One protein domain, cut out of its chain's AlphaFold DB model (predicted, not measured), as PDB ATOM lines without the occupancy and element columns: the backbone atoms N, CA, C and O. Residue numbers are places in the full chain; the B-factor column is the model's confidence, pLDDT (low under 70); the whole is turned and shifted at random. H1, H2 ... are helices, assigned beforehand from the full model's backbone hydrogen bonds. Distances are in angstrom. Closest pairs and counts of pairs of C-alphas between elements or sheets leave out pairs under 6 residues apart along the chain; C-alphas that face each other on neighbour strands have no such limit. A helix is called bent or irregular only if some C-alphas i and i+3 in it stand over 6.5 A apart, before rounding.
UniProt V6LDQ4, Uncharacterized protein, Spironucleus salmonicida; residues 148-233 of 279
ATOM      1  N   SER A 148      18.239  40.605  21.491       83.38
ATOM      2  CA  SER A 148      18.557  39.604  20.476       83.38
ATOM      3  C   SER A 148      19.803  38.841  20.896       83.38
ATOM      4  O   SER A 148      20.666  39.400  21.556       83.38
ATOM      5  N   ASN A 149      19.940  37.601  20.430       76.44
ATOM      6  CA  ASN A 149      21.083  36.730  20.733       76.44
ATOM      7  C   ASN A 149      22.389  37.139  20.015       76.44
ATOM      8  O   ASN A 149      23.375  36.399  20.029       76.44
ATOM      9  N   SER A 150      22.387  38.265  19.297       83.44
ATOM     10  CA  SER A 150      23.535  38.774  18.550       83.44
ATOM     11  C   SER A 150      24.354  39.727  19.408       83.44
ATOM     12  O   SER A 150      23.815  40.691  19.950       83.44
ATOM     13  N   ILE A 151      25.682  39.558  19.426       82.81
ATOM     14  CA  ILE A 151      26.547  40.472  20.184       82.81
ATOM     15  C   ILE A 151      26.472  41.923  19.699       82.81
ATOM     16  O   ILE A 151      26.726  42.849  20.463       82.81
ATOM     17  N   TYR A 152      26.103  42.127  18.432       86.75
ATOM     18  CA  TYR A 152      25.948  43.456  17.847       86.75
ATOM     19  C   TYR A 152      24.706  44.179  18.369       86.75
ATOM     20  O   TYR A 152      24.625  45.396  18.239       86.75
ATOM     21  N   ASN A 153      23.755  43.460  18.967       89.56
ATOM     22  CA  ASN A 153      22.495  44.024  19.445       89.56
ATOM     23  C   ASN A 153      22.548  44.478  20.895       89.56
ATOM     24  O   ASN A 153      21.627  45.151  21.344       89.56
ATOM     25  N   ASN A 154      23.637  44.165  21.593       91.56
ATOM     26  CA  ASN A 154      23.896  44.591  22.953       91.56
ATOM     27  C   ASN A 154      25.064  45.598  22.943       91.56
ATOM     28  O   ASN A 154      26.231  45.195  22.986       91.56
ATOM     29  N   PRO A 155      24.780  46.916  22.861       92.94
ATOM     30  CA  PRO A 155      25.814  47.944  22.782       92.94
ATOM     31  C   PRO A 155      26.746  47.956  24.000       92.94
ATOM     32  O   PRO A 155      27.918  48.290  23.852       92.94
ATOM     33  N   LEU A 156      26.250  47.561  25.180       93.00
ATOM     34  CA  LEU A 156      27.052  47.434  26.400       93.00
ATOM     35  C   LEU A 156      28.087  46.310  26.277       93.00
ATOM     36  O   LEU A 156      29.268  46.500  26.565       93.00
ATOM     37  N   MET A 157      27.652  45.133  25.825       90.44
ATOM     38  CA  MET A 157      28.567  44.026  25.566       90.44
ATOM     39  C   MET A 157      29.588  44.421  24.494       90.44
ATOM     40  O   MET A 157      30.780  44.176  24.659       90.44
ATOM     41  N   LEU A 158      29.148  45.084  23.423       90.50
ATOM     42  CA  LEU A 158      30.028  45.530  22.350       90.50
ATOM     43  C   LEU A 158      31.068  46.561  22.822       90.50
ATOM     44  O   LEU A 158      32.238  46.439  22.462       90.50
ATOM     45  N   SER A 159      30.689  47.547  23.643       91.50
ATOM     46  CA  SER A 159      31.645  48.523  24.186       91.50
ATOM     47  C   SER A 159      32.689  47.861  25.078       91.50
ATOM     48  O   SER A 159      33.873  48.192  24.981       91.50
ATOM     49  N   ALA A 160      32.269  46.893  25.896       89.19
ATOM     50  CA  ALA A 160      33.175  46.143  26.749       89.19
ATOM     51  C   ALA A 160      34.135  45.276  25.933       89.19
ATOM     52  O   ALA A 160      35.338  45.315  26.176       89.19
ATOM     53  N   LEU A 161      33.628  44.566  24.920       86.88
ATOM     54  CA  LEU A 161      34.437  43.735  24.023       86.88
ATOM     55  C   LEU A 161      35.502  44.528  23.287       86.88
ATOM     56  O   LEU A 161      36.622  44.056  23.137       86.88
ATOM     57  N   LEU A 162      35.162  45.733  22.842       85.19
ATOM     58  CA  LEU A 162      36.113  46.611  22.177       85.19
ATOM     59  C   LEU A 162      37.122  47.242  23.151       85.19
ATOM     60  O   LEU A 162      38.041  47.910  22.690       85.19
ATOM     61  N   GLY A 163      36.978  47.028  24.466       82.31
ATOM     62  CA  GLY A 163      37.807  47.644  25.504       82.31
ATOM     63  C   GLY A 163      37.646  49.162  25.535       82.31
ATOM     64  O   GLY A 163      38.598  49.910  25.717       82.31
ATOM     65  N   ASN A 164      36.429  49.640  25.297       85.50
ATOM     66  CA  ASN A 164      36.114  51.057  25.234       85.50
ATOM     67  C   ASN A 164      35.459  51.495  26.551       85.50
ATOM     68  O   ASN A 164      34.250  51.726  26.615       85.50
ATOM     69  N   HIS A 165      36.271  51.631  27.600       85.69
ATOM     70  CA  HIS A 165      35.822  51.912  28.967       85.69
ATOM     71  C   HIS A 165      34.839  53.086  29.078       85.69
ATOM     72  O   HIS A 165      33.780  52.964  29.691       85.69
ATOM     73  N   ALA A 166      35.146  54.210  28.425       88.69
ATOM     74  CA  ALA A 166      34.300  55.401  28.460       88.69
ATOM     75  C   ALA A 166      32.887  55.139  27.907       88.69
ATOM     76  O   ALA A 166      31.906  55.676  28.419       88.69
ATOM     77  N   TYR A 167      32.766  54.289  26.883       92.38
ATOM     78  CA  TYR A 167      31.469  53.904  26.330       92.38
ATOM     79  C   TYR A 167      30.715  52.989  27.287       92.38
ATOM     80  O   TYR A 167      29.538  53.225  27.535       92.38
ATOM     81  N   THR A 168      31.400  52.000  27.866       91.44
ATOM     82  CA  THR A 168      30.824  51.084  28.861       91.44
ATOM     83  C   THR A 168      30.251  51.858  30.048       91.44
ATOM     84  O   THR A 168      29.076  51.697  30.372       91.44
ATOM     85  N   GLN A 169      31.029  52.773  30.635       89.81
ATOM     86  CA  GLN A 169      30.564  53.644  31.718       89.81
ATOM     87  C   GLN A 169      29.362  54.488  31.312       89.81
ATOM     88  O   GLN A 169      28.374  54.559  32.041       89.81
ATOM     89  N   PHE A 170      29.440  55.133  30.144       90.88
ATOM     90  CA  PHE A 170      28.357  55.979  29.670       90.88
ATOM     91  C   PHE A 170      27.064  55.181  29.505       90.88
ATOM     92  O   PHE A 170      26.013  55.637  29.949       90.88
ATOM     93  N   ILE A 171      27.131  53.989  28.911       91.62
ATOM     94  CA  ILE A 171      25.958  53.137  28.724       91.62
ATOM     95  C   ILE A 171      25.401  52.718  30.084       91.62
ATOM     96  O   ILE A 171      24.226  52.959  30.332       91.62
ATOM     97  N   LEU A 172      26.226  52.205  31.000       88.75
ATOM     98  CA  LEU A 172      25.784  51.795  32.341       88.75
ATOM     99  C   LEU A 172      25.126  52.932  33.139       88.75
ATOM    100  O   LEU A 172      24.131  52.704  33.823       88.75
ATOM    101  N   LYS A 173      25.639  54.164  33.031       86.62
ATOM    102  CA  LYS A 173      25.063  55.344  33.699       86.62
ATOM    103  C   LYS A 173      23.686  55.718  33.142       86.62
ATOM    104  O   LYS A 173      22.859  56.264  33.867       86.62
ATOM    105  N   ASN A 174      23.451  55.450  31.859       85.38
ATOM    106  CA  ASN A 174      22.277  55.936  31.138       85.38
ATOM    107  C   ASN A 174      21.210  54.867  30.874       85.38
ATOM    108  O   ASN A 174      20.049  55.205  30.665       85.38
ATOM    109  N   ILE A 175      21.571  53.585  30.939       81.62
ATOM    110  CA  ILE A 175      20.689  52.455  30.625       81.62
ATOM    111  C   ILE A 175      19.443  52.391  31.519       81.62
ATOM    112  O   ILE A 175      18.424  51.861  31.102       81.62
ATOM    113  N   ARG A 176      19.515  52.958  32.732       75.19
ATOM    114  CA  ARG A 176      18.394  53.033  33.687       75.19
ATOM    115  C   ARG A 176      17.688  54.389  33.719       75.19
ATOM    116  O   ARG A 176      16.589  54.478  34.249       75.19
ATOM    117  N   SER A 177      18.325  55.451  33.224       72.25
ATOM    118  CA  SER A 177      17.808  56.824  33.327       72.25
ATOM    119  C   SER A 177      17.168  57.332  32.036       72.25
ATOM    120  O   SER A 177      16.330  58.228  32.086       72.25
ATOM    121  N   ILE A 178      17.559  56.781  30.885       64.75
ATOM    122  CA  ILE A 178      17.126  57.258  29.565       64.75
ATOM    123  C   ILE A 178      15.919  56.490  29.029       64.75
ATOM    124  O   ILE A 178      15.142  57.049  28.252       64.75
ATOM    125  N   SER A 179      15.738  55.239  29.439       53.16
ATOM    126  CA  SER A 179      14.643  54.400  28.973       53.16
ATOM    127  C   SER A 179      13.637  54.129  30.079       53.16
ATOM    128  O   SER A 179      13.968  53.654  31.158       53.16
ATOM    129  N   PHE A 180      12.366  54.363  29.760       52.78
ATOM    130  CA  PHE A 180      11.244  53.763  30.485       52.78
ATOM    131  C   PHE A 180      11.189  52.233  30.291       52.78
ATOM    132  O   PHE A 180      10.403  51.551  30.942       52.78
ATOM    133  N   GLU A 181      12.010  51.699  29.383       58.41
ATOM    134  CA  GLU A 181      12.171  50.277  29.101       58.41
ATOM    135  C   GLU A 181      13.261  49.654  29.980       58.41
ATOM    136  O   GLU A 181      14.316  50.251  30.214       58.41
ATOM    137  N   ASN A 182      13.005  48.430  30.446       67.50
ATOM    138  CA  ASN A 182      13.949  47.667  31.246       67.50
ATOM    139  C   ASN A 182      15.038  47.052  30.347       67.50
ATOM    140  O   ASN A 182      14.837  46.013  29.716       67.50
ATOM    141  N   TYR A 183      16.206  47.691  30.315       79.19
ATOM    142  CA  TYR A 183      17.399  47.205  29.624       79.19
ATOM    143  C   TYR A 183      18.349  46.392  30.525       79.19
ATOM    144  O   TYR A 183      19.498  46.156  30.146       79.19
ATOM    145  N   ASP A 184      17.896  45.910  31.691       82.94
ATOM    146  CA  ASP A 184      18.698  45.041  32.569       82.94
ATOM    147  C   ASP A 184      19.174  43.773  31.838       82.94
ATOM    148  O   ASP A 184      20.266  43.270  32.116       82.94
ATOM    149  N   TRP A 185      18.427  43.321  30.821       88.31
ATOM    150  CA  TRP A 185      18.829  42.212  29.954       88.31
ATOM    151  C   TRP A 185      20.208  42.425  29.314       88.31
ATOM    152  O   TRP A 185      20.941  41.453  29.134       88.31
ATOM    153  N   MET A 186      20.607  43.670  29.006       90.12
ATOM    154  CA  MET A 186      21.925  43.940  28.420       90.12
ATOM    155  C   MET A 186      23.044  43.595  29.403       90.12
ATOM    156  O   MET A 186      24.065  43.035  28.998       90.12
ATOM    157  N   ILE A 187      22.845  43.917  30.686       88.81
ATOM    158  CA  ILE A 187      23.790  43.629  31.773       88.81
ATOM    159  C   ILE A 187      23.845  42.119  32.012       88.81
ATOM    160  O   ILE A 187      24.931  41.544  32.107       88.81
ATOM    161  N   GLU A 188      22.685  41.462  32.086       88.31
ATOM    162  CA  GLU A 188      22.593  40.015  32.302       88.31
ATOM    163  C   GLU A 188      23.259  39.212  31.186       88.31
ATOM    164  O   GLU A 188      24.034  38.290  31.453       88.31
ATOM    165  N   GLU A 189      22.992  39.581  29.936       88.75
ATOM    166  CA  GLU A 189      23.571  38.922  28.775       88.75
ATOM    167  C   GLU A 189      25.082  39.165  28.688       88.75
ATOM    168  O   GLU A 189      25.842  38.211  28.499       88.75
ATOM    169  N   ALA A 190      25.542  40.402  28.903       88.00
ATOM    170  CA  ALA A 190      26.970  40.715  28.906       88.00
ATOM    171  C   ALA A 190      27.721  39.875  29.953       88.00
ATOM    172  O   ALA A 190      28.748  39.275  29.646       88.00
ATOM    173  N   MET A 191      27.162  39.741  31.158       86.62
ATOM    174  CA  MET A 191      27.711  38.898  32.225       86.62
ATOM    175  C   MET A 191      27.805  37.418  31.855       86.62
ATOM    176  O   MET A 191      28.730  36.734  32.288       86.62
ATOM    177  N   LYS A 192      26.842  36.912  31.079       87.19
ATOM    178  CA  LYS A 192      26.811  35.512  30.653       87.19
ATOM    179  C   LYS A 192      27.843  35.223  29.565       87.19
ATOM    180  O   LYS A 192      28.452  34.160  29.578       87.19
ATOM    181  N   ILE A 193      28.007  36.134  28.608       83.38
ATOM    182  CA  ILE A 193      28.763  35.861  27.380       83.38
ATOM    183  C   ILE A 193      30.234  36.289  27.498       83.38
ATOM    184  O   ILE A 193      31.111  35.573  27.015       83.38
ATOM    185  N   ILE A 194      30.528  37.428  28.139       82.50
ATOM    186  CA  ILE A 194      31.889  37.991  28.229       82.50
ATOM    187  C   ILE A 194      32.933  36.999  28.780       82.50
ATOM    188  O   ILE A 194      34.029  36.962  28.215       82.50
ATOM    189  N   PRO A 195      32.654  36.179  29.818       80.25
ATOM    190  CA  PRO A 195      33.640  35.235  30.351       80.25
ATOM    191  C   PRO A 195      34.189  34.241  29.315       80.25
ATOM    192  O   PRO A 195      35.388  33.969  29.319       80.25
ATOM    193  N   ASP A 196      33.349  33.782  28.381       78.62
ATOM    194  CA  ASP A 196      33.687  32.727  27.410       78.62
ATOM    195  C   ASP A 196      33.859  33.250  25.971       78.62
ATOM    196  O   ASP A 196      34.044  32.482  25.018       78.62
ATOM    197  N   ILE A 197      33.823  34.572  25.775       76.00
ATOM    198  CA  ILE A 197      33.688  35.181  24.445       76.00
ATOM    199  C   ILE A 197      34.870  34.914  23.502       76.00
ATOM    200  O   ILE A 197      34.701  34.936  22.283       76.00
ATOM    201  N   ARG A 198      36.060  34.603  24.032       70.75
ATOM    202  CA  ARG A 198      37.279  34.394  23.225       70.75
ATOM    203  C   ARG A 198      37.155  33.234  22.228       70.75
ATOM    204  O   ARG A 198      37.817  33.250  21.193       70.75
ATOM    205  N   ASN A 199      36.280  32.265  22.504       69.00
ATOM    206  CA  ASN A 199      36.020  31.130  21.615       69.00
ATOM    207  C   ASN A 199      34.926  31.413  20.567       69.00
ATOM    208  O   ASN A 199      34.715  30.606  19.660       69.00
ATOM    209  N   ASN A 200      34.244  32.557  20.651       73.31
ATOM    210  CA  ASN A 200      33.132  32.902  19.775       73.31
ATOM    211  C   ASN A 200      33.627  33.364  18.388       73.31
ATOM    212  O   ASN A 200      34.511  34.212  18.266       73.31
ATOM    213  N   ILE A 201      33.035  32.835  17.313       67.38
ATOM    214  CA  ILE A 201      33.369  33.215  15.928       67.38
ATOM    215  C   ILE A 201      33.142  34.712  15.686       67.38
ATOM    216  O   ILE A 201      33.921  35.350  14.981       67.38
ATOM    217  N   ILE A 202      32.114  35.295  16.301       67.19
ATOM    218  CA  ILE A 202      31.792  36.708  16.125       67.19
ATOM    219  C   ILE A 202      32.845  37.593  16.815       67.19
ATOM    220  O   ILE A 202      33.238  38.624  16.272       67.19
ATOM    221  N   TYR A 203      33.410  37.139  17.941       72.12
ATOM    222  CA  TYR A 203      34.562  37.796  18.570       72.12
ATOM    223  C   TYR A 203      35.781  37.814  17.639       72.12
ATOM    224  O   TYR A 203      36.435  38.846  17.508       72.12
ATOM    225  N   LYS A 204      36.042  36.725  16.902       71.00
ATOM    226  CA  LYS A 204      37.110  36.700  15.884       71.00
ATOM    227  C   LYS A 204      36.887  37.740  14.782       71.00
ATOM    228  O   LYS A 204      37.854  38.299  14.278       71.00
ATOM    229  N   GLY A 205      35.635  38.044  14.437       68.00
ATOM    230  CA  GLY A 205      35.294  39.118  13.496       68.00
ATOM    231  C   GLY A 205      35.599  40.524  14.027       68.00
ATOM    232  O   GLY A 205      35.894  41.425  13.243       68.00
ATOM    233  N   LEU A 206      35.576  40.706  15.350       74.75
ATOM    234  CA  LEU A 206      35.866  41.974  16.022       74.75
ATOM    235  C   LEU A 206      37.304  42.091  16.530       74.75
ATOM    236  O   LEU A 206      37.718  43.202  16.846       74.75
ATOM    237  N   GLN A 207      38.075  41.000  16.573       75.06
ATOM    238  CA  GLN A 207      39.402  40.929  17.204       75.06
ATOM    239  C   GLN A 207      40.356  42.056  16.782       75.06
ATOM    240  O   GLN A 207      41.173  42.512  17.572       75.06
ATOM    241  N   HIS A 208      40.241  42.534  15.540       73.12
ATOM    242  CA  HIS A 208      41.093  43.594  15.008       73.12
ATOM    243  C   HIS A 208      40.778  44.970  15.613       73.12
ATOM    244  O   HIS A 208      41.643  45.845  15.634       73.12
ATOM    245  N   LEU A 209      39.556  45.170  16.108       73.19
ATOM    246  CA  LEU A 209      39.116  46.395  16.771       73.19
ATOM    247  C   LEU A 209      39.285  46.364  18.296       73.19
ATOM    248  O   LEU A 209      39.189  47.422  18.915       73.19
ATOM    249  N   VAL A 210      39.500  45.188  18.888       75.88
ATOM    250  CA  VAL A 210      39.584  45.011  20.344       75.88
ATOM    251  C   VAL A 210      40.828  45.717  20.889       75.88
ATOM    252  O   VAL A 210      41.941  45.510  20.399       75.88
ATOM    253  N   ALA A 211      40.629  46.578  21.890       66.75
ATOM    254  CA  ALA A 211      41.705  47.247  22.614       66.75
ATOM    255  C   ALA A 211      42.499  46.253  23.499       66.75
ATOM    256  O   ALA A 211      42.117  45.088  23.628       66.75
ATOM    257  N   PRO A 212      43.627  46.668  24.109       67.06
ATOM    258  CA  PRO A 212      44.446  45.790  24.942       67.06
ATOM    259  C   PRO A 212      43.649  45.095  26.054       67.06
ATOM    260  O   PRO A 212      42.708  45.665  26.603       67.06
ATOM    261  N   THR A 213      44.089  43.895  26.446       73.38
ATOM    262  CA  THR A 213      43.428  43.025  27.438       73.38
ATOM    263  C   THR A 213      43.006  43.756  28.717       73.38
ATOM    264  O   THR A 213      41.946  43.468  29.256       73.38
ATOM    265  N   LEU A 214      43.793  44.729  29.186       75.94
ATOM    266  CA  LEU A 214      43.494  45.492  30.400       75.94
ATOM    267  C   LEU A 214      42.189  46.301  30.304       75.94
ATOM    268  O   LEU A 214      41.397  46.299  31.239       75.94
ATOM    269  N   GLU A 215      41.931  46.957  29.173       74.44
ATOM    270  CA  GLU A 215      40.718  47.766  28.979       74.44
ATOM    271  C   GLU A 215      39.452  46.900  28.879       74.44
ATOM    272  O   GLU A 215      38.364  47.285  29.325       74.44
ATOM    273  N   PHE A 216      39.608  45.697  28.325       78.88
ATOM    274  CA  PHE A 216      38.567  44.677  28.316       78.88
ATOM    275  C   PHE A 216      38.239  44.202  29.741       78.88
ATOM    276  O   PHE A 216      37.071  44.215  30.131       78.88
ATOM    277  N   GLU A 217      39.250  43.860  30.550       78.88
ATOM    278  CA  GLU A 217      39.039  43.445  31.947       78.88
ATOM    279  C   GLU A 217      38.438  44.576  32.803       78.88
ATOM    280  O   GLU A 217      37.517  44.333  33.585       78.88
ATOM    281  N   ASN A 218      38.863  45.830  32.601       81.50
ATOM    282  CA  ASN A 218      38.266  46.994  33.270       81.50
ATOM    283  C   ASN A 218      36.775  47.141  32.933       81.50
ATOM    284  O   ASN A 218      35.954  47.399  33.814       81.50
ATOM    285  N   SER A 219      36.411  46.968  31.659       81.81
ATOM    286  CA  SER A 219      35.013  47.042  31.221       81.81
ATOM    287  C   SER A 219      34.176  45.896  31.798       81.81
ATOM    288  O   SER A 219      33.050  46.118  32.244       81.81
ATOM    289  N   LYS A 220      34.734  44.682  31.849       83.06
ATOM    290  CA  LYS A 220      34.103  43.519  32.482       83.06
ATOM    291  C   LYS A 220      33.828  43.767  33.967       83.06
ATOM    292  O   LYS A 220      32.698  43.576  34.413       83.06
ATOM    293  N   TYR A 221      34.820  44.264  34.707       84.25
ATOM    294  CA  TYR A 221      34.670  44.588  36.128       84.25
ATOM    295  C   TYR A 221      33.535  45.594  36.377       84.25
ATOM    296  O   TYR A 221      32.752  45.431  37.308       84.25
ATOM    297  N   GLN A 222      33.374  46.609  35.525       82.38
ATOM    298  CA  GLN A 222      32.285  47.584  35.676       82.38
ATOM    299  C   GLN A 222      30.896  46.990  35.477       82.38
ATOM    300  O   GLN A 222      29.968  47.346  36.203       82.38
ATOM    301  N   ILE A 223      30.748  46.080  34.516       82.94
ATOM    302  CA  ILE A 223      29.485  45.372  34.293       82.94
ATOM    303  C   ILE A 223      29.149  44.514  35.522       82.94
ATOM    304  O   ILE A 223      28.007  44.522  35.987       82.94
ATOM    305  N   GLU A 224      30.148  43.845  36.106       84.25
ATOM    306  CA  GLU A 224      29.989  43.084  37.352       84.25
ATOM    307  C   GLU A 224      29.534  43.968  38.523       84.25
ATOM    308  O   GLU A 224      28.644  43.572  39.281       84.25
ATOM    309  N   GLN A 225      30.100  45.172  38.664       81.75
ATOM    310  CA  GLN A 225      29.701  46.126  39.705       81.75
ATOM    311  C   GLN A 225      28.286  46.674  39.492       81.75
ATOM    312  O   GLN A 225      27.486  46.705  40.429       81.75
ATOM    313  N   ALA A 226      27.932  47.019  38.251       79.06
ATOM    314  CA  ALA A 226      26.603  47.529  37.919       79.06
ATOM    315  C   ALA A 226      25.491  46.517  38.244       79.06
ATOM    316  O   ALA A 226      24.433  46.899  38.754       79.06
ATOM    317  N   LYS A 227      25.744  45.218  38.024       78.25
ATOM    318  CA  LYS A 227      24.818  44.140  38.410       78.25
ATOM    319  C   LYS A 227      24.629  44.045  39.925       78.25
ATOM    320  O   LYS A 227      23.519  43.805  40.386       78.25
ATOM    321  N   LYS A 228      25.695  44.259  40.698       76.44
ATOM    322  CA  LYS A 228      25.652  44.277  42.170       76.44
ATOM    323  C   LYS A 228      24.974  45.532  42.742       76.44
ATOM    324  O   LYS A 228      24.836  45.634  43.954       76.44
ATOM    325  N   GLY A 229      24.543  46.468  41.892       65.19
ATOM    326  CA  GLY A 229      23.907  47.722  42.301       65.19
ATOM    327  C   GLY A 229      24.888  48.871  42.544       65.19
ATOM    328  O   GLY A 229      24.453  49.979  42.847       65.19
ATOM    329  N   PHE A 230      26.191  48.652  42.352       53.19
ATOM    330  CA  PHE A 230      27.216  49.683  42.485       53.19
ATOM    331  C   PHE A 230      27.431  50.369  41.133       53.19
ATOM    332  O   PHE A 230      28.287  49.979  40.341       53.19
ATOM    333  N   ILE A 231      26.637  51.399  40.840       52.31
ATOM    334  CA  ILE A 231      26.985  52.336  39.768       52.31
ATOM    335  C   ILE A 231      27.953  53.343  40.389       52.31
ATOM    336  O   ILE A 231      27.525  54.260  41.085       52.31
ATOM    337  N   HIS A 232      29.259  53.160  40.176       43.78
ATOM    338  CA  HIS A 232      30.239  54.187  40.526       43.78
ATOM    339  C   HIS A 232      29.977  55.428  39.670       43.78
ATOM    340  O   HIS A 232      30.329  55.482  38.492       43.78
ATOM    341  N   ALA A 233      29.325  56.419  40.268       37.50
ATOM    342  CA  ALA A 233      29.288  57.775  39.762       37.50
ATOM    343  C   ALA A 233      30.613  58.461  40.121       37.50
ATOM    344  O   ALA A 233      30.648  59.260  41.044       37.50
TER     345      ALA A 233
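Overview. This is residues 148 to 233 of the 279 residues of an uncharacterized protein of Spironucleus salmonicida (UniProt V6LDQ4). Four helices, H1, H2, H3 and H5, lie roughly lengthwise in a short bundle of diamond outline, with H1 and H5 side by side across its short diagonal and H2 and H3 at its far corners. The small helix H4 sits off one end of this bundle, beyond the end of H3, and residues 177 to 182 stick out at the other end. You have 86 printed residues with five named helices, H1 to H5 in that order, and no named strand; the class is all helix. The whole is compact, with a radius of gyration of the C-alphas of 12.1 A and spans of 34 by 26 by 18 A.

Arrangement. Begin at H1, residues 155 to 161, a hub that touches three helices. It forms a helical hairpin with H2, residues 165 to 174: they touch, closest at the C-alphas of Ser 159 and Thr 168, 5.4 A apart, at a shallow tilt of 26 degrees, opposite ways. H3, residues 184 to 199, touches H1 at the C-alphas of Met 157 and Ala 190, 5.0 A apart, at a shallow tilt of 30 degrees, the same way. H2 and H3 are apart, but only just, at 8.4 A. H3 has a kink of 45 degrees near residue 193 and is irregular, with C-alphas 195 and 198 8.0 A apart. Next look at H4, residues 201 to 206: it is close to H3 but not clearly touching, with the C-alphas of Ile 197 and Tyr 203 closest at 6.5 A, and about perpendicular to it at 82 degrees. H5, residues 213 to 227, is the other hub. With residues 216 to 220 alone it touches H1, closest at the C-alphas of Ala 160 and Ser 219, 4.9 A apart, at a steep tilt of 41 degrees, opposite ways. It touches H2 at the C-alphas of His 165 and Ser 219, 5.4 A apart, at a shallow tilt of 15 degrees, the same way. H3 touches H5 with residues 187 to 194 alone, closest at the C-alphas of Ile 187 and Ile 223, 6.5 A apart, at a shallow tilt of 31 degrees, opposite ways. In H1, H2, H4 and H5 every O i to N i+4 pair is within hydrogen-bond range; in H3 8 of 12 are.

Along the chain. Find C-alpha 155 at (25.814, 47.944, 22.782), where H1 begins; H2 follows from residue 165 to 174, 14.3 A long. H3 starts at C-alpha 184, (18.698, 45.041, 32.569), and runs 24.8 A to residue 199. After H4, H5 runs 21.6 A and ends at C-alpha 227, (24.818, 44.140, 38.410).

Size, cuts and confidence. The C-alphas farthest apart are those of Phe 180 and His 208, 35.1 A. The printed part has no cut, and no link is long. Mean pLDDT of the printed part is 78.6; look for values under 70 at residues 178 to 182, 199, 201 to 202, 205, 211 to 212 and 229 to 233.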